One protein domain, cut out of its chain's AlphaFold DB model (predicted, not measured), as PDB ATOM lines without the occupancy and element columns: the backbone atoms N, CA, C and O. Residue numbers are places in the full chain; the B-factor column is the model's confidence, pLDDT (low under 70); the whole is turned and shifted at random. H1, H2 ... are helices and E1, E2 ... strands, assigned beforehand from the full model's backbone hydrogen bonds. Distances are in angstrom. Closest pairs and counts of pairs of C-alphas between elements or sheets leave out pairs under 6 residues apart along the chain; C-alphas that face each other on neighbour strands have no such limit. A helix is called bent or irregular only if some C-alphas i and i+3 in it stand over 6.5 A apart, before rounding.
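This is residues 184 to 326 of the 326 residues of an uncharacterized protein of Campylobacter jejuni (UniProt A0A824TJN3). A small three-stranded sheet, E1 to E3, stands at one end of the domain, and H2, in the core, meets one face of it with residues 233 to 238. H2 lies between long H1, with which it forms a helical hairpin, and H4. The 143 printed residues hold H1 H2 H3 H4 E1 E2 E3 in chain order, a mixed class with 69 residues, under half, in named elements; the antiparallel sheet runs E1 E2 E3, a meander, each strand the antiparallel neighbour of the one before. The whole is compact, radius of gyration of the C-alphas 15.1 A, spanning 47 by 37 by 25 A.

Find E1, residues 292 to 295, then E2, 300 to 305, 16.2 A long, and E3, 310 to 315, 16.6 A, ending at C-alpha 315 (271.272, 173.638, 356.575). H2, residues 225 to 238, is 20.3 A long. H1, 194 to 218, starts at C-alpha 194 (264.688, 169.810, 349.043) and measures 32.6 A; it is irregular, C-alphas 214 and 217 being 9.5 A apart, with a kink of 74 degrees near residue 212. H3 is 264 to 267, H4 270 to 279.

Look at N 293 and O 302, 2.8 A, between E1 and E2, and N 303 and O 312, 2.8 A, between E2 and E3. H2 is on the sheet, height 11.6 A, over E1 and E2, only just slantwise at 58 degrees to E1 on the local plane. H4 touches H2 at the closest C-alphas, Gly 236 and Tyr 275, 4.8 A, a shallow tilt of 25 degrees, the same way. H1 touches H2 with residues 194 to 201 alone, closest C-alphas Tyr 198 and Leu 235, 6.7 A, a shallow tilt of 27 degrees, opposite ways. H3 is close to but not clearly touching H4, closest C-alphas Ile 266 and Tyr 272, 6.4 A. H1 and H4 are apart. In H2 and H4 every O i to N i+4 pair is within hydrogen-bond range, in H1 19 of 21; H3 is too short for such a pair.

The C-alphas of Glu 215 and Asn 308 are the farthest apart, 48.7 A. The printed part has no cut; the links H2 to H3 and H4 to E1 are long. Of the printed residues of this predicted model, residue 264 alone is under pLDDT 70.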
ATOM      1  N   CYS A 184     259.455 164.750 358.930       96.44
ATOM      2  CA  CYS A 184     259.580 165.300 360.277       96.44
ATOM      3  C   CYS A 184     258.300 166.035 360.686       96.44
ATOM      4  O   CYS A 184     257.591 166.570 359.840       96.44
ATOM      5  N   ASP A 185     258.053 166.181 361.991       96.00
ATOM      6  CA  ASP A 185     256.849 166.863 362.510       96.00
ATOM      7  C   ASP A 185     256.732 168.358 362.122       96.00
ATOM      8  O   ASP A 185     255.659 168.970 362.239       96.00
ATOM      9  N   ASP A 186     257.838 168.962 361.672       96.00
ATOM     10  CA  ASP A 186     257.899 170.332 361.150       96.00
ATOM     11  C   ASP A 186     257.587 170.434 359.645       96.00
ATOM     12  O   ASP A 186     257.534 171.541 359.114       96.00
ATOM     13  N   GLY A 187     257.312 169.314 358.968       95.69
ATOM     14  CA  GLY A 187     256.954 169.254 357.547       95.69
ATOM     15  C   GLY A 187     258.138 169.113 356.591       95.69
ATOM     16  O   GLY A 187     257.925 169.016 355.387       95.69
ATOM     17  N   GLY A 188     259.381 169.095 357.077       96.00
ATOM     18  CA  GLY A 188     260.513 168.756 356.216       96.00
ATOM     19  C   GLY A 188     260.674 167.244 356.020       96.00
ATOM     20  O   GLY A 188     260.079 166.428 356.725       96.00
ATOM     21  N   HIS A 189     261.493 166.873 355.037       95.50
ATOM     22  CA  HIS A 189     261.788 165.483 354.686       95.50
ATOM     23  C   HIS A 189     263.061 164.991 355.386       95.50
ATOM     24  O   HIS A 189     264.002 165.768 355.580       95.50
ATOM     25  N   LYS A 190     263.124 163.703 355.747       94.25
ATOM     26  CA  LYS A 190     264.271 163.140 356.485       94.25
ATOM     27  C   LYS A 190     265.542 162.969 355.657       94.25
ATOM     28  O   LYS A 190     266.622 162.881 356.229       94.25
ATOM     29  N   GLU A 191     265.434 162.973 354.334       90.94
ATOM     30  CA  GLU A 191     266.555 162.718 353.416       90.94
ATOM     31  C   GLU A 191     267.383 163.961 353.062       90.94
ATOM     32  O   GLU A 191     267.971 164.040 351.996       90.94
ATOM     33  N   ASN A 192     267.428 164.962 353.945       89.44
ATOM     34  CA  ASN A 192     268.372 166.088 353.867       89.44
ATOM     35  C   ASN A 192     268.385 166.894 352.544       89.44
ATOM     36  O   ASN A 192     269.288 167.703 352.354       89.44
ATOM     37  N   SER A 193     267.376 166.733 351.680       94.12
ATOM     38  CA  SER A 193     267.332 167.304 350.333       94.12
ATOM     39  C   SER A 193     265.953 167.915 350.019       94.12
ATOM     40  O   SER A 193     264.923 167.248 350.175       94.12
ATOM     41  N   PRO A 194     265.904 169.178 349.553       94.94
ATOM     42  CA  PRO A 194     264.688 169.810 349.043       94.94
ATOM     43  C   PRO A 194     264.016 169.051 347.887       94.94
ATOM     44  O   PRO A 194     262.785 168.978 347.849       94.94
ATOM     45  N   ALA A 195     264.783 168.446 346.971       94.31
ATOM     46  CA  ALA A 195     264.217 167.598 345.913       94.31
ATOM     47  C   ALA A 195     263.467 166.389 346.489       94.31
ATOM     48  O   ALA A 195     262.378 166.052 346.025       94.31
ATOM     49  N   TYR A 196     264.007 165.782 347.546       93.50
ATOM     50  CA  TYR A 196     263.364 164.645 348.200       93.50
ATOM     51  C   TYR A 196     262.120 165.033 348.998       93.50
ATOM     52  O   TYR A 196     261.202 164.227 349.097       93.50
ATOM     53  N   LEU A 197     262.002 166.276 349.477       95.19
ATOM     54  CA  LEU A 197     260.719 166.771 349.984       95.19
ATOM     55  C   LEU A 197     259.660 166.821 348.876       95.19
ATOM     56  O   LEU A 197     258.551 166.326 349.073       95.19
ATOM     57  N   TYR A 198     259.991 167.376 347.707       94.31
ATOM     58  CA  TYR A 198     259.081 167.382 346.555       94.31
ATOM     59  C   TYR A 198     258.658 165.960 346.158       94.31
ATOM     60  O   TYR A 198     257.466 165.675 345.986       94.31
ATOM     61  N   TYR A 199     259.633 165.055 346.054       92.75
ATOM     62  CA  TYR A 199     259.392 163.656 345.727       92.75
ATOM     63  C   TYR A 199     258.521 162.975 346.789       92.75
ATOM     64  O   TYR A 199     257.494 162.393 346.448       92.75
ATOM     65  N   GLY A 200     258.847 163.129 348.074       94.31
ATOM     66  CA  GLY A 200     258.086 162.573 349.192       94.31
ATOM     67  C   GLY A 200     256.631 163.040 349.214       94.31
ATOM     68  O   GLY A 200     255.726 162.221 349.375       94.31
ATOM     69  N   VAL A 201     256.360 164.333 348.981       94.00
ATOM     70  CA  VAL A 201     254.971 164.823 348.893       94.00
ATOM     71  C   VAL A 201     254.261 164.202 347.685       94.00
ATOM     72  O   VAL A 201     253.114 163.771 347.804       94.00
ATOM     73  N   SER A 202     254.936 164.076 346.542       92.56
ATOM     74  CA  SER A 202     254.381 163.379 345.371       92.56
ATOM     75  C   SER A 202     254.044 161.915 345.682       92.56
ATOM     76  O   SER A 202     252.998 161.416 345.260       92.56
ATOM     77  N   GLN A 203     254.876 161.235 346.477       94.06
ATOM     78  CA  GLN A 203     254.627 159.865 346.922       94.06
ATOM     79  C   GLN A 203     253.415 159.757 347.856       94.06
ATOM     80  O   GLN A 203     252.601 158.850 347.675       94.06
ATOM     81  N   VAL A 204     253.244 160.698 348.793       95.50
ATOM     82  CA  VAL A 204     252.042 160.790 349.644       95.50
ATOM     83  C   VAL A 204     250.786 160.883 348.781       95.50
ATOM     84  O   VAL A 204     249.846 160.113 348.970       95.50
ATOM     85  N   LEU A 205     250.765 161.792 347.804       93.69
ATOM     86  CA  LEU A 205     249.600 161.970 346.935       93.69
ATOM     87  C   LEU A 205     249.310 160.722 346.105       93.69
ATOM     88  O   LEU A 205     248.154 160.318 346.003       93.69
ATOM     89  N   ARG A 206     250.353 160.085 345.557       94.00
ATOM     90  CA  ARG A 206     250.232 158.820 344.826       94.00
ATOM     91  C   ARG A 206     249.605 157.732 345.697       94.00
ATOM     92  O   ARG A 206     248.706 157.037 345.232       94.00
ATOM     93  N   ALA A 207     250.052 157.588 346.943       96.94
ATOM     94  CA  ALA A 207     249.521 156.592 347.867       96.94
ATOM     95  C   ALA A 207     248.041 156.844 348.198       96.94
ATOM     96  O   ALA A 207     247.227 155.924 348.102       96.94
ATOM     97  N   LEU A 208     247.677 158.093 348.505       95.31
ATOM     98  CA  LEU A 208     246.288 158.486 348.768       95.31
ATOM     99  C   LEU A 208     245.385 158.254 347.545       95.31
ATOM    100  O   LEU A 208     244.277 157.738 347.686       95.31
ATOM    101  N   ASP A 209     245.868 158.573 346.343       94.12
ATOM    102  CA  ASP A 209     245.133 158.350 345.094       94.12
ATOM    103  C   ASP A 209     244.920 156.870 344.800       94.12
ATOM    104  O   ASP A 209     243.844 156.476 344.353       94.12
ATOM    105  N   ILE A 210     245.930 156.038 345.060       95.69
ATOM    106  CA  ILE A 210     245.812 154.585 344.931       95.69
ATOM    107  C   ILE A 210     244.791 154.052 345.943       95.69
ATOM    108  O   ILE A 210     243.914 153.283 345.552       95.69
ATOM    109  N   GLY A 211     244.841 154.503 347.199       96.88
ATOM    110  CA  GLY A 211     243.847 154.167 348.219       96.88
ATOM    111  C   GLY A 211     242.426 154.477 347.757       96.88
ATOM    112  O   GLY A 211     241.592 153.578 347.634       96.88
ATOM    113  N   TYR A 212     242.180 155.731 347.374       95.38
ATOM    114  CA  TYR A 212     240.873 156.185 346.898       95.38
ATOM    115  C   TYR A 212     240.424 155.493 345.604       95.38
ATOM    116  O   TYR A 212     239.237 155.229 345.403       95.38
ATOM    117  N   LYS A 213     241.347 155.166 344.694       95.50
ATOM    118  CA  LYS A 213     241.019 154.449 343.456       95.50
ATOM    119  C   LYS A 213     240.363 153.097 343.743       95.50
ATOM    120  O   LYS A 213     239.384 152.776 343.070       95.50
ATOM    121  N   TYR A 214     240.911 152.336 344.689       96.06
ATOM    122  CA  TYR A 214     240.491 150.960 344.957       96.06
ATOM    123  C   TYR A 214     239.429 150.842 346.057       96.06
ATOM    124  O   TYR A 214     238.510 150.044 345.911       96.06
ATOM    125  N   GLU A 215     239.505 151.656 347.112       96.69
ATOM    126  CA  GLU A 215     238.609 151.555 348.277       96.69
ATOM    127  C   GLU A 215     237.727 152.792 348.490       96.69
ATOM    128  O   GLU A 215     236.880 152.791 349.383       96.69
ATOM    129  N   LYS A 216     237.871 153.834 347.660       95.56
ATOM    130  CA  LYS A 216     237.110 155.091 347.778       95.56
ATOM    131  C   LYS A 216     237.259 155.685 349.179       95.56
ATOM    132  O   LYS A 216     238.376 155.762 349.684       95.56
ATOM    133  N   GLU A 217     236.170 156.109 349.808       93.81
ATOM    134  CA  GLU A 217     236.154 156.664 351.161       93.81
ATOM    135  C   GLU A 217     236.503 155.629 352.246       93.81
ATOM    136  O   GLU A 217     236.812 156.019 353.367       93.81
ATOM    137  N   ASN A 218     236.502 154.326 351.927       95.75
ATOM    138  CA  ASN A 218     236.834 153.257 352.878       95.75
ATOM    139  C   ASN A 218     238.343 152.984 352.994       95.75
ATOM    140  O   ASN A 218     238.743 152.153 353.811       95.75
ATOM    141  N   THR A 219     239.176 153.650 352.184       96.81
ATOM    142  CA  THR A 219     240.633 153.478 352.235       96.81
ATOM    143  C   THR A 219     241.175 153.753 353.634       96.81
ATOM    144  O   THR A 219     240.891 154.787 354.241       96.81
ATOM    145  N   LYS A 220     242.028 152.853 354.131       98.00
ATOM    146  CA  LYS A 220     242.788 153.067 355.375       98.00
ATOM    147  C   LYS A 220     244.202 153.606 355.124       98.00
ATOM    148  O   LYS A 220     244.941 153.845 356.080       98.00
ATOM    149  N   ILE A 221     244.591 153.804 353.860       98.12
ATOM    150  CA  ILE A 221     245.804 154.559 353.524       98.12
ATOM    151  C   ILE A 221     245.583 156.012 353.933       98.12
ATOM    152  O   ILE A 221     244.629 156.656 353.493       98.12
ATOM    153  N   TYR A 222     246.472 156.523 354.774       95.62
ATOM    154  CA  TYR A 222     246.316 157.810 355.422       95.62
ATOM    155  C   TYR A 222     247.650 158.535 355.552       95.62
ATOM    156  O   TYR A 222     248.693 157.950 355.839       95.62
ATOM    157  N   PHE A 223     247.582 159.855 355.426       95.88
ATOM    158  CA  PHE A 223     248.659 160.750 355.802       95.88
ATOM    159  C   PHE A 223     248.078 161.965 356.536       95.88
ATOM    160  O   PHE A 223     247.055 162.497 356.088       95.88
ATOM    161  N   PRO A 224     248.690 162.436 357.642       94.62
ATOM    162  CA  PRO A 224     248.145 163.557 358.392       94.62
ATOM    163  C   PRO A 224     248.019 164.817 357.539       94.62
ATOM    164  O   PRO A 224     249.012 165.356 357.049       94.62
ATOM    165  N   LEU A 225     246.790 165.322 357.403       91.75
ATOM    166  CA  LEU A 225     246.511 166.486 356.565       91.75
ATOM    167  C   LEU A 225     247.312 167.718 357.011       91.75
ATOM    168  O   LEU A 225     247.814 168.462 356.173       91.75
ATOM    169  N   ASP A 226     247.481 167.925 358.315       92.75
ATOM    170  CA  ASP A 226     248.265 169.057 358.820       92.75
ATOM    171  C   ASP A 226     249.760 168.913 358.523       92.75
ATOM    172  O   ASP A 226     250.432 169.908 358.253       92.75
ATOM    173  N   LEU A 227     250.281 167.683 358.492       95.12
ATOM    174  CA  LEU A 227     251.653 167.434 358.063       95.12
ATOM    175  C   LEU A 227     251.812 167.675 356.558       95.12
ATOM    176  O   LEU A 227     252.800 168.279 356.143       95.12
ATOM    177  N   LEU A 228     250.820 167.296 355.745       94.12
ATOM    178  CA  LEU A 228     250.805 167.605 354.313       94.12
ATOM    179  C   LEU A 228     250.817 169.117 354.075       94.12
ATOM    180  O   LEU A 228     251.653 169.603 353.316       94.12
ATOM    181  N   LYS A 229     249.950 169.873 354.762       93.00
ATOM    182  CA  LYS A 229     249.904 171.346 354.685       93.00
ATOM    183  C   LYS A 229     251.252 171.976 355.040       93.00
ATOM    184  O   LYS A 229     251.754 172.798 354.276       93.00
ATOM    185  N   LYS A 230     251.860 171.560 356.160       94.25
ATOM    186  CA  LYS A 230     253.202 172.012 356.565       94.25
ATOM    187  C   LYS A 230     254.245 171.690 355.499       94.25
ATOM    188  O   LYS A 230     255.021 172.565 355.140       94.25
ATOM    189  N   SER A 231     254.227 170.475 354.958       95.44
ATOM    190  CA  SER A 231     255.186 170.034 353.938       95.44
ATOM    191  C   SER A 231     255.071 170.842 352.645       95.44
ATOM    192  O   SER A 231     256.084 171.220 352.062       95.44
ATOM    193  N   CYS A 232     253.846 171.184 352.232       93.12
ATOM    194  CA  CYS A 232     253.610 172.078 351.095       93.12
ATOM    195  C   CYS A 232     254.168 173.478 351.367       93.12
ATOM    196  O   CYS A 232     254.867 174.039 350.529       93.12
ATOM    197  N   LEU A 233     253.903 174.030 352.554       94.81
ATOM    198  CA  LEU A 233     254.432 175.335 352.938       94.81
ATOM    199  C   LEU A 233     255.966 175.339 352.905       94.81
ATOM    200  O   LEU A 233     256.556 176.202 352.261       94.81
ATOM    201  N   VAL A 234     256.601 174.346 353.537       96.25
ATOM    202  CA  VAL A 234     258.061 174.161 353.543       96.25
ATOM    203  C   VAL A 234     258.613 174.105 352.122       96.25
ATOM    204  O   VAL A 234     259.585 174.791 351.812       96.25
ATOM    205  N   LEU A 235     257.978 173.320 351.249       95.69
ATOM    206  CA  LEU A 235     258.382 173.202 349.857       95.69
ATOM    207  C   LEU A 235     258.367 174.561 349.145       95.69
ATOM    208  O   LEU A 235     259.311 174.883 348.431       95.69
ATOM    209  N   GLY A 236     257.339 175.376 349.389       95.62
ATOM    210  CA  GLY A 236     257.263 176.741 348.872       95.62
ATOM    211  C   GLY A 236     258.437 177.609 349.332       95.62
ATOM    212  O   GLY A 236     259.041 178.295 348.514       95.62
ATOM    213  N   TYR A 237     258.805 177.552 350.615       97.12
ATOM    214  CA  TYR A 237     259.918 178.352 351.148       97.12
ATOM    215  C   TYR A 237     261.265 178.001 350.511       97.12
ATOM    216  O   TYR A 237     262.119 178.876 350.395       97.12
ATOM    217  N   PHE A 238     261.464 176.759 350.060       96.75
ATOM    218  CA  PHE A 238     262.677 176.400 349.328       96.75
ATOM    219  C   PHE A 238     262.765 177.064 347.949       96.75
ATOM    220  O   PHE A 238     263.877 177.297 347.475       96.75
ATOM    221  N   VAL A 239     261.644 177.405 347.306       95.44
ATOM    222  CA  VAL A 239     261.657 177.937 345.937       95.44
ATOM    223  C   VAL A 239     262.362 179.295 345.874       95.44
ATOM    224  O   VAL A 239     261.965 180.296 346.480       95.44
ATOM    225  N   GLN A 240     263.439 179.344 345.097       95.00
ATOM    226  CA  GLN A 240     264.225 180.545 344.844       95.00
ATOM    227  C   GLN A 240     263.482 181.513 343.900       95.00
ATOM    228  O   GLN A 240     262.530 181.149 343.210       95.00
ATOM    229  N   PHE A 241     263.917 182.778 343.823       95.00
ATOM    230  CA  PHE A 241     263.295 183.769 342.921       95.00
ATOM    231  C   PHE A 241     263.486 183.467 341.422       95.00
ATOM    232  O   PHE A 241     262.791 184.041 340.590       95.00
ATOM    233  N   ASN A 242     264.383 182.541 341.076       92.38
ATOM    234  CA  ASN A 242     264.526 181.969 339.731       92.38
ATOM    235  C   ASN A 242     263.586 180.757 339.484       92.38
ATOM    236  O   ASN A 242     263.712 180.100 338.452       92.38
ATOM    237  N   GLU A 243     262.675 180.464 340.425       92.12
ATOM    238  CA  GLU A 243     261.691 179.362 340.413       92.12
ATOM    239  C   GLU A 243     262.286 177.952 340.555       92.12
ATOM    240  O   GLU A 243     261.595 176.959 340.320       92.12
ATOM    241  N   LYS A 244     263.558 177.858 340.951       93.31
ATOM    242  CA  LYS A 244     264.283 176.594 341.131       93.31
ATOM    243  C   LYS A 244     264.510 176.280 342.609       93.31
ATOM    244  O   LYS A 244     264.322 177.126 343.485       93.31
ATOM    245  N   MET A 245     264.908 175.042 342.878       94.81
ATOM    246  CA  MET A 245     265.266 174.560 344.213       94.81
ATOM    247  C   MET A 245     266.748 174.837 344.524       94.81
ATOM    248  O   MET A 245     267.569 174.845 343.607       94.81
ATOM    249  N   PRO A 246     267.125 175.052 345.798       94.75
ATOM    250  CA  PRO A 246     268.522 175.181 346.187       94.75
ATOM    251  C   PRO A 246     269.215 173.815 346.114       94.75
ATOM    252  O   PRO A 246     268.645 172.805 346.526       94.75
ATOM    253  N   LEU A 247     270.458 173.800 345.635       95.38
ATOM    254  CA  LEU A 247     271.270 172.596 345.428       95.38
ATOM    255  C   LEU A 247     271.854 172.076 346.757       95.38
ATOM    256  O   LEU A 247     273.055 172.141 346.990       95.38
ATOM    257  N   ILE A 248     270.982 171.643 347.669       94.75
ATOM    258  CA  ILE A 248     271.350 171.052 348.964       94.75
ATOM    259  C   ILE A 248     271.087 169.546 348.918       94.75
ATOM    260  O   ILE A 248     269.991 169.120 348.530       94.75
ATOM    261  N   GLY A 249     272.081 168.755 349.335       93.38
ATOM    262  CA  GLY A 249     272.057 167.303 349.166       93.38
ATOM    263  C   GLY A 249     271.984 166.935 347.685       93.38
ATOM    264  O   GLY A 249     272.394 167.712 346.825       93.38
ATOM    265  N   ASP A 250     271.353 165.811 347.357       92.81
ATOM    266  CA  ASP A 250     271.197 165.373 345.957       92.81
ATOM    267  C   ASP A 250     270.060 166.109 345.215       92.81
ATOM    268  O   ASP A 250     269.330 165.539 344.403       92.81
ATOM    269  N   THR A 251     269.863 167.397 345.511       94.00
ATOM    270  CA  THR A 251     268.931 168.244 344.760       94.00
ATOM    271  C   THR A 251     269.553 168.657 343.436       94.00
ATOM    272  O   THR A 251     270.564 169.354 343.412       94.00
ATOM    273  N   VAL A 252     268.901 168.286 342.336       92.44
ATOM    274  CA  VAL A 252     269.217 168.789 340.993       92.44
ATOM    275  C   VAL A 252     268.403 170.039 340.663       92.44
ATOM    276  O   VAL A 252     267.446 170.394 341.354       92.44
ATOM    277  N   GLU A 253     268.766 170.713 339.578       92.06
ATOM    278  CA  GLU A 253     268.072 171.910 339.126       92.06
ATOM    279  C   GLU A 253     266.759 171.570 338.400       92.06
ATOM    280  O   GLU A 253     266.764 170.985 337.318       92.06
ATOM    281  N   PHE A 254     265.618 171.968 338.968       92.25
ATOM    282  CA  PHE A 254     264.305 171.864 338.321       92.25
ATOM    283  C   PHE A 254     263.348 172.952 338.815       92.25
ATOM    284  O   PHE A 254     263.553 173.543 339.878       92.25
ATOM    285  N   LYS A 255     262.292 173.213 338.034       91.19
ATOM    286  CA  LYS A 255     261.196 174.110 338.420       91.19
ATOM    287  C   LYS A 255     260.078 173.347 339.120       91.19
ATOM    288  O   LYS A 255     259.683 172.271 338.673       91.19
ATOM    289  N   ILE A 256     259.530 173.940 340.175       86.56
ATOM    290  CA  ILE A 256     258.374 173.387 340.888       86.56
ATOM    291  C   ILE A 256     257.095 173.800 340.159       86.56
ATOM    292  O   ILE A 256     256.826 174.984 339.973       86.56
ATOM    293  N   ASN A 257     256.280 172.812 339.795       84.06
ATOM    294  CA  ASN A 257     254.932 173.032 339.281       84.06
ATOM    295  C   ASN A 257     253.895 172.877 340.401       84.06
ATOM    296  O   ASN A 257     254.148 172.230 341.418       84.06
ATOM    297  N   ASN A 258     252.684 173.404 340.203       86.56
ATOM    298  CA  ASN A 258     251.569 173.130 341.108       86.56
ATOM    299  C   ASN A 258     251.021 171.701 340.910       86.56
ATOM    300  O   ASN A 258     249.979 171.492 340.292       86.56
ATOM    301  N   PHE A 259     251.706 170.702 341.465       81.38
ATOM    302  CA  PHE A 259     251.287 169.292 341.420       81.38
ATOM    303  C   PHE A 259     250.057 168.985 342.302       81.38
ATOM    304  O   PHE A 259     249.522 167.878 342.283       81.38
ATOM    305  N   LEU A 260     249.576 169.976 343.056       81.81
ATOM    306  CA  LEU A 260     248.407 169.905 343.931       81.81
ATOM    307  C   LEU A 260     247.147 170.507 343.293       81.81
ATOM    308  O   LEU A 260     246.084 170.519 343.918       81.81
ATOM    309  N   LEU A 261     247.232 170.972 342.041       75.56
ATOM    310  CA  LEU A 261     246.135 171.637 341.335       75.56
ATOM    311  C   LEU A 261     244.839 170.815 341.314       75.56
ATOM    312  O   LEU A 261     243.762 171.385 341.359       75.56
ATOM    313  N   ASN A 262     244.924 169.484 341.325       74.38
ATOM    314  CA  ASN A 262     243.749 168.608 341.288       74.38
ATOM    315  C   ASN A 262     243.278 168.136 342.682       74.38
ATOM    316  O   ASN A 262     242.443 167.238 342.780       74.38
ATOM    317  N   LYS A 263     243.816 168.694 343.777       75.00
ATOM    318  CA  LYS A 263     243.535 168.273 345.165       75.00
ATOM    319  C   LYS A 263     242.643 169.276 345.902       75.00
ATOM    320  O   LYS A 263     243.098 170.024 346.762       75.00
ATOM    321  N   ILE A 264     241.349 169.248 345.583       63.31
ATOM    322  CA  ILE A 264     240.334 170.220 346.042       63.31
ATOM    323  C   ILE A 264     240.333 170.421 347.571       63.31
ATOM    324  O   ILE A 264     240.173 171.542 348.048       63.31
ATOM    325  N   SER A 265     240.559 169.360 348.354       75.12
ATOM    326  CA  SER A 265     240.466 169.403 349.822       75.12
ATOM    327  C   SER A 265     241.477 170.335 350.501       75.12
ATOM    328  O   SER A 265     241.213 170.799 351.610       75.12
ATOM    329  N   ILE A 266     242.606 170.648 349.858       79.56
ATOM    330  CA  ILE A 266     243.625 171.533 350.439       79.56
ATOM    331  C   ILE A 266     243.578 172.958 349.888       79.56
ATOM    332  O   ILE A 266     244.184 173.847 350.475       79.56
ATOM    333  N   HIS A 267     242.841 173.220 348.805       82.88
ATOM    334  CA  HIS A 267     242.872 174.528 348.132       82.88
ATOM    335  C   HIS A 267     242.398 175.686 349.009       82.88
ATOM    336  O   HIS A 267     242.822 176.831 348.841       82.88
ATOM    337  N   ASN A 268     241.531 175.385 349.972       83.56
ATOM    338  CA  ASN A 268     240.930 176.386 350.840       83.56
ATOM    339  C   ASN A 268     241.796 176.745 352.057       83.56
ATOM    340  O   ASN A 268     241.494 177.740 352.719       83.56
ATOM    341  N   CYS A 269     242.865 175.996 352.357       89.19
ATOM    342  CA  CYS A 269     243.703 176.283 353.522       89.19
ATOM    343  C   CYS A 269     244.721 177.405 353.256       89.19
ATOM    344  O   CYS A 269     245.114 177.679 352.117       89.19
ATOM    345  N   LYS A 270     245.146 178.077 354.333       93.00
ATOM    346  CA  LYS A 270     246.095 179.195 354.265       93.00
ATOM    347  C   LYS A 270     247.461 178.731 353.761       93.00
ATOM    348  O   LYS A 270     248.056 179.398 352.922       93.00
ATOM    349  N   GLU A 271     247.913 177.566 354.209       93.06
ATOM    350  CA  GLU A 271     249.207 176.978 353.864       93.06
ATOM    351  C   GLU A 271     249.319 176.685 352.370       93.06
ATOM    352  O   GLU A 271     250.356 176.960 351.773       93.06
ATOM    353  N   TYR A 272     248.247 176.196 351.740       91.88
ATOM    354  CA  TYR A 272     248.221 176.002 350.292       91.88
ATOM    355  C   TYR A 272     248.275 177.338 349.551       91.88
ATOM    356  O   TYR A 272     249.076 177.501 348.636       91.88
ATOM    357  N   LYS A 273     247.489 178.338 349.968       94.69
ATOM    358  CA  LYS A 273     247.540 179.680 349.358       94.69
ATOM    359  C   LYS A 273     248.923 180.326 349.511       94.69
ATOM    360  O   LYS A 273     249.382 180.993 348.586       94.69
ATOM    361  N   ASN A 274     249.594 180.095 350.640       96.12
ATOM    362  CA  ASN A 274     250.978 180.501 350.875       96.12
ATOM    363  C   ASN A 274     251.964 179.751 349.978       96.12
ATOM    364  O   ASN A 274     252.823 180.379 349.368       96.12
ATOM    365  N   TYR A 275     251.812 178.435 349.838       95.31
ATOM    366  CA  TYR A 275     252.590 177.633 348.897       95.31
ATOM    367  C   TYR A 275     252.468 178.166 347.462       95.31
ATOM    368  O   TYR A 275     253.488 178.410 346.823       95.31
ATOM    369  N   ILE A 276     251.249 178.443 346.983       95.44
ATOM    370  CA  ILE A 276     251.018 179.010 345.643       95.44
ATOM    371  C   ILE A 276     251.710 180.367 345.471       95.44
ATOM    372  O   ILE A 276     252.345 180.607 344.442       95.44
ATOM    373  N   TYR A 277     251.667 181.230 346.485       96.19
ATOM    374  CA  TYR A 277     252.406 182.495 346.473       96.19
ATOM    375  C   TYR A 277     253.910 182.303 346.370       96.19
ATOM    376  O   TYR A 277     254.570 182.965 345.570       96.19
ATOM    377  N   LEU A 278     254.452 181.364 347.135       95.81
ATOM    378  CA  LEU A 278     255.878 181.079 347.148       95.81
ATOM    379  C   LEU A 278     256.365 180.517 345.802       95.81
ATOM    380  O   LEU A 278     257.330 181.043 345.250       95.81
ATOM    381  N   ILE A 279     255.679 179.524 345.222       94.94
ATOM    382  CA  ILE A 279     256.116 178.901 343.956       94.94
ATOM    383  C   ILE A 279     255.897 179.802 342.735       94.94
ATOM    384  O   ILE A 279     256.620 179.697 341.749       94.94
ATOM    385  N   SER A 280     254.916 180.706 342.801       94.25
ATOM    386  CA  SER A 280     254.638 181.691 341.750       94.25
ATOM    387  C   SER A 280     255.444 182.982 341.912       94.25
ATOM    388  O   SER A 280     255.247 183.919 341.140       94.25
ATOM    389  N   ASN A 281     256.331 183.060 342.913       93.56
ATOM    390  CA  ASN A 281     257.067 184.272 343.272       93.56
ATOM    391  C   ASN A 281     256.154 185.509 343.389       93.56
ATOM    392  O   ASN A 281     256.466 186.591 342.893       93.56
ATOM    393  N   GLY A 282     255.021 185.336 344.069       94.25
ATOM    394  CA  GLY A 282     254.086 186.397 344.431       94.25
ATOM    395  C   GLY A 282     253.062 186.775 343.363       94.25
ATOM    396  O   GLY A 282     252.286 187.702 343.588       94.25
ATOM    397  N   ARG A 283     253.034 186.080 342.219       94.75
ATOM    398  CA  ARG A 283     252.051 186.335 341.152       94.75
ATOM    399  C   ARG A 283     250.645 185.849 341.508       94.75
ATOM    400  O   ARG A 283     249.670 186.444 341.063       94.75
ATOM    401  N   GLU A 284     250.535 184.785 342.298       94.88
ATOM    402  CA  GLU A 284     249.266 184.153 342.680       94.88
ATOM    403  C   GLU A 284     249.243 183.815 344.178       94.88
ATOM    404  O   GLU A 284     250.266 183.864 344.845       94.88
ATOM    405  N   GLY A 285     248.092 183.437 344.739       95.00
ATOM    406  CA  GLY A 285     248.002 182.985 346.135       95.00
ATOM    407  C   GLY A 285     248.015 184.110 347.181       95.00
ATOM    408  O   GLY A 285     247.544 185.217 346.932       95.00
ATOM    409  N   LEU A 286     248.491 183.806 348.392       96.25
ATOM    410  CA  LEU A 286     248.534 184.719 349.544       96.25
ATOM    411  C   LEU A 286     249.954 184.785 350.127       96.25
ATOM    412  O   LEU A 286     250.513 183.735 350.432       96.25
ATOM    413  N   LYS A 287     250.516 185.982 350.355       96.00
ATOM    414  CA  LYS A 287     251.841 186.138 350.995       96.00
ATOM    415  C   LYS A 287     251.850 185.474 352.388       96.00
ATOM    416  O   LYS A 287     250.889 185.659 353.140       96.00
ATOM    417  N   PRO A 288     252.876 184.677 352.745       95.56
ATOM    418  CA  PRO A 288     253.039 184.182 354.113       95.56
ATOM    419  C   PRO A 288     253.200 185.329 355.120       95.56
ATOM    420  O   PRO A 288     253.764 186.365 354.789       95.56
ATOM    421  N   ASP A 289     252.770 185.131 356.371       93.56
ATOM    422  CA  ASP A 289     252.891 186.171 357.414       93.56
ATOM    423  C   ASP A 289     254.345 186.435 357.840       93.56
ATOM    424  O   ASP A 289     254.630 187.418 358.521       93.56
ATOM    425  N   LYS A 290     255.254 185.506 357.528       93.31
ATOM    426  CA  LYS A 290     256.649 185.532 357.960       93.31
ATOM    427  C   LYS A 290     257.563 185.352 356.763       93.31
ATOM    428  O   LYS A 290     257.425 184.381 356.025       93.31
ATOM    429  N   ASP A 291     258.590 186.180 356.680       94.00
ATOM    430  CA  ASP A 291     259.677 186.012 355.710       94.00
ATOM    431  C   ASP A 291     260.732 185.000 356.198       94.00
ATOM    432  O   ASP A 291     261.781 184.836 355.586       94.00
ATOM    433  N   PHE A 292     260.473 184.303 357.310       95.75
ATOM    434  CA  PHE A 292     261.387 183.345 357.925       95.75
ATOM    435  C   PHE A 292     260.681 182.043 358.317       95.75
ATOM    436  O   PHE A 292     259.626 182.067 358.960       95.75
ATOM    437  N   LEU A 293     261.309 180.911 357.996       96.69
ATOM    438  CA  LEU A 293     260.891 179.569 358.386       96.69
ATOM    439  C   LEU A 293     262.044 178.828 359.076       96.69
ATOM    440  O   LEU A 293     263.108 178.627 358.492       96.69
ATOM    441  N   PHE A 294     261.812 178.375 360.309       96.44
ATOM    442  CA  PHE A 294     262.762 177.559 361.066       96.44
ATOM    443  C   PHE A 294     262.233 176.140 361.256       96.44
ATOM    444  O   PHE A 294     261.219 175.928 361.919       96.44
ATOM    445  N   LEU A 295     262.952 175.168 360.703       96.31
ATOM    446  CA  LEU A 295     262.636 173.746 360.769       96.31
ATOM    447  C   LEU A 295     263.628 173.070 361.705       96.31
ATOM    448  O   LEU A 295     264.679 172.588 361.285       96.31
ATOM    449  N   LYS A 296     263.320 173.086 363.004       95.06
ATOM    450  CA  LYS A 296     264.210 172.571 364.055       95.06
ATOM    451  C   LYS A 296     264.501 171.076 363.902       95.06
ATOM    452  O   LYS A 296     265.626 170.637 364.145       95.06
ATOM    453  N   ASN A 297     263.497 170.285 363.528       94.94
ATOM    454  CA  ASN A 297     263.651 168.839 363.413       94.94
ATOM    455  C   ASN A 297     264.391 168.508 362.125       94.94
ATOM    456  O   ASN A 297     265.382 167.771 362.183       94.94
ATOM    457  N   SER A 298     263.966 169.144 361.030       94.94
ATOM    458  CA  SER A 298     264.542 168.994 359.697       94.94
ATOM    459  C   SER A 298     265.901 169.654 359.525       94.94
ATOM    460  O   SER A 298     266.623 169.298 358.603       94.94
ATOM    461  N   GLY A 299     266.287 170.582 360.403       95.25
ATOM    462  CA  GLY A 299     267.595 171.232 360.418       95.25
ATOM    463  C   GLY A 299     267.789 172.298 359.350       95.25
ATOM    464  O   GLY A 299     268.858 172.310 358.732       95.25
ATOM    465  N   TYR A 300     266.764 173.113 359.095       96.88
ATOM    466  CA  TYR A 300     266.819 174.218 358.135       96.88
ATOM    467  C   TYR A 300     266.408 175.547 358.767       96.88
ATOM    468  O   TYR A 300     265.492 175.602 359.589       96.88
ATOM    469  N   ALA A 301     267.040 176.623 358.316       97.19
ATOM    470  CA  ALA A 301     266.589 177.994 358.502       97.19
ATOM    471  C   ALA A 301     266.475 178.646 357.121       97.19
ATOM    472  O   ALA A 301     267.434 178.625 356.350       97.19
ATOM    473  N   ILE A 302     265.302 179.180 356.792       97.88
ATOM    474  CA  ILE A 302     265.007 179.744 355.475       97.88
ATOM    475  C   ILE A 302     264.527 181.178 355.649       97.88
ATOM    476  O   ILE A 302     263.561 181.412 356.370       97.88
ATOM    477  N   VAL A 303     265.184 182.124 354.986       97.50
ATOM    478  CA  VAL A 303     264.745 183.517 354.860       97.50
ATOM    479  C   VAL A 303     264.309 183.738 353.419       97.50
ATOM    480  O   VAL A 303     265.090 183.497 352.503       97.50
ATOM    481  N   LYS A 304     263.080 184.209 353.226       95.88
ATOM    482  CA  LYS A 304     262.463 184.495 351.933       95.88
ATOM    483  C   LYS A 304     261.834 185.886 351.989       95.88
ATOM    484  O   LYS A 304     260.663 186.034 352.318       95.88
ATOM    485  N   ASP A 305     262.634 186.890 351.660       94.62
ATOM    486  CA  ASP A 305     262.239 188.297 351.652       94.62
ATOM    487  C   ASP A 305     261.942 188.738 350.212       94.62
ATOM    488  O   ASP A 305     262.821 188.794 349.346       94.62
ATOM    489  N   PHE A 306     260.663 189.010 349.957       93.62
ATOM    490  CA  PHE A 306     260.154 189.424 348.651       93.62
ATOM    491  C   PHE A 306     260.527 190.857 348.279       93.62
ATOM    492  O   PHE A 306     260.691 191.137 347.090       93.62
ATOM    493  N   ASP A 307     260.693 191.738 349.263       92.06
ATOM    494  CA  ASP A 307     260.918 193.164 349.033       92.06
ATOM    495  C   ASP A 307     262.362 193.388 348.564       92.06
ATOM    496  O   ASP A 307     262.606 194.108 347.595       92.06
ATOM    497  N   ASN A 308     263.313 192.669 349.168       93.69
ATOM    498  CA  ASN A 308     264.730 192.706 348.788       93.69
ATOM    499  C   ASN A 308     265.138 191.608 347.791       93.69
ATOM    500  O   ASN A 308     266.304 191.530 347.402       93.69
ATOM    501  N   LYS A 309     264.204 190.738 347.380       93.00
ATOM    502  CA  LYS A 309     264.471 189.532 346.568       93.00
ATOM    503  C   LYS A 309     265.584 188.649 347.150       93.00
ATOM    504  O   LYS A 309     266.348 188.018 346.416       93.00
ATOM    505  N   LEU A 310     265.657 188.574 348.476       94.06
ATOM    506  CA  LEU A 310     266.637 187.772 349.199       94.06
ATOM    507  C   LEU A 310     266.058 186.387 349.500       94.06
ATOM    508  O   LEU A 310     264.995 186.262 350.108       94.06
ATOM    509  N   ASN A 311     266.772 185.337 349.091       95.19
ATOM    510  CA  ASN A 311     266.480 183.970 349.506       95.19
ATOM    511  C   ASN A 311     267.733 183.330 350.100       95.19
ATOM    512  O   ASN A 311     268.718 183.131 349.388       95.19
ATOM    513  N   LEU A 312     267.689 182.998 351.386       96.50
ATOM    514  CA  LEU A 312     268.767 182.321 352.097       96.50
ATOM    515  C   LEU A 312     268.235 181.017 352.675       96.50
ATOM    516  O   LEU A 312     267.273 181.014 353.435       96.50
ATOM    517  N   VAL A 313     268.882 179.911 352.322       96.75
ATOM    518  CA  VAL A 313     268.556 178.576 352.821       96.75
ATOM    519  C   VAL A 313     269.793 178.041 353.517       96.75
ATOM    520  O   VAL A 313     270.823 177.829 352.884       96.75
ATOM    521  N   PHE A 314     269.693 177.837 354.824       95.75
ATOM    522  CA  PHE A 314     270.781 177.344 355.654       95.75
ATOM    523  C   PHE A 314     270.435 175.967 356.219       95.75
ATOM    524  O   PHE A 314     269.358 175.776 356.788       95.75
ATOM    525  N   LYS A 315     271.357 175.012 356.067       94.50
ATOM    526  CA  LYS A 315     271.272 173.638 356.575       94.50
ATOM    527  C   LYS A 315     272.316 173.448 357.675       94.50
ATOM    528  O   LYS A 315     273.471 173.781 357.459       94.50
ATOM    529  N   CYS A 316     271.935 172.886 358.824       91.75
ATOM    530  CA  CYS A 316     272.875 172.691 359.943       91.75
ATOM    531  C   CYS A 316     272.677 171.406 360.764       91.75
ATOM    532  O   CYS A 316     273.059 171.343 361.931       91.75
ATOM    533  N   LYS A 317     272.039 170.383 360.192       88.12
ATOM    534  CA  LYS A 317     271.816 169.086 360.855       88.12
ATOM    535  C   LYS A 317     271.532 168.021 359.808       88.12
ATOM    536  O   LYS A 317     270.769 168.307 358.898       88.12
ATOM    537  N   HIS A 318     272.006 166.795 359.969       85.94
ATOM    538  CA  HIS A 318     271.570 165.676 359.128       85.94
ATOM    539  C   HIS A 318     270.695 164.718 359.933       85.94
ATOM    540  O   HIS A 318     270.958 164.485 361.113       85.94
ATOM    541  N   ILE A 319     269.615 164.227 359.327       87.12
ATOM    542  CA  ILE A 319     268.652 163.332 359.994       87.12
ATOM    543  C   ILE A 319     268.895 161.884 359.591       87.12
ATOM    544  O   ILE A 319     268.851 160.997 360.439       87.12
ATOM    545  N   SER A 320     269.154 161.654 358.306       86.75
ATOM    546  CA  SER A 320     269.544 160.353 357.770       86.75
ATOM    547  C   SER A 320     270.940 160.403 357.141       86.75
ATOM    548  O   SER A 320     271.528 161.476 356.973       86.75
ATOM    549  N   ASN A 321     271.466 159.227 356.792       86.69
ATOM    550  CA  ASN A 321     272.702 159.078 356.017       86.69
ATOM    551  C   ASN A 321     272.477 159.217 354.498       86.69
ATOM    552  O   ASN A 321     273.445 159.214 353.748       86.69
ATOM    553  N   TYR A 322     271.227 159.334 354.042       83.06
ATOM    554  CA  TYR A 322     270.884 159.420 352.623       83.06
ATOM    555  C   TYR A 322     270.900 160.872 352.137       83.06
ATOM    556  O   TYR A 322     270.495 161.780 352.874       83.06
ATOM    557  N   HIS A 323     271.376 161.059 350.901       86.19
ATOM    558  CA  HIS A 323     271.378 162.320 350.145       86.19
ATOM    559  C   HIS A 323     271.934 163.530 350.913       86.19
ATOM    560  O   HIS A 323     271.557 164.672 350.644       86.19
ATOM    561  N   ARG A 324     272.816 163.290 351.894       86.25
ATOM    562  CA  ARG A 324     273.526 164.338 352.632       86.25
ATOM    563  C   ARG A 324     274.881 164.610 351.999       86.25
ATOM    564  O   ARG A 324     275.549 163.674 351.568       86.25
ATOM    565  N   HIS A 325     275.297 165.870 352.041       84.75
ATOM    566  CA  HIS A 325     276.677 166.292 351.815       84.75
ATOM    567  C   HIS A 325     277.164 166.941 353.113       84.75
ATOM    568  O   HIS A 325     276.379 167.666 353.734       84.75
ATOM    569  N   ASP A 326     278.387 166.610 353.530       78.06
ATOM    570  CA  ASP A 326     278.981 167.043 354.803       78.06
ATOM    571  C   ASP A 326     279.692 168.402 354.677       78.06
ATOM    572  O   ASP A 326     280.423 168.602 353.675       78.06
TER     573      ASP A 326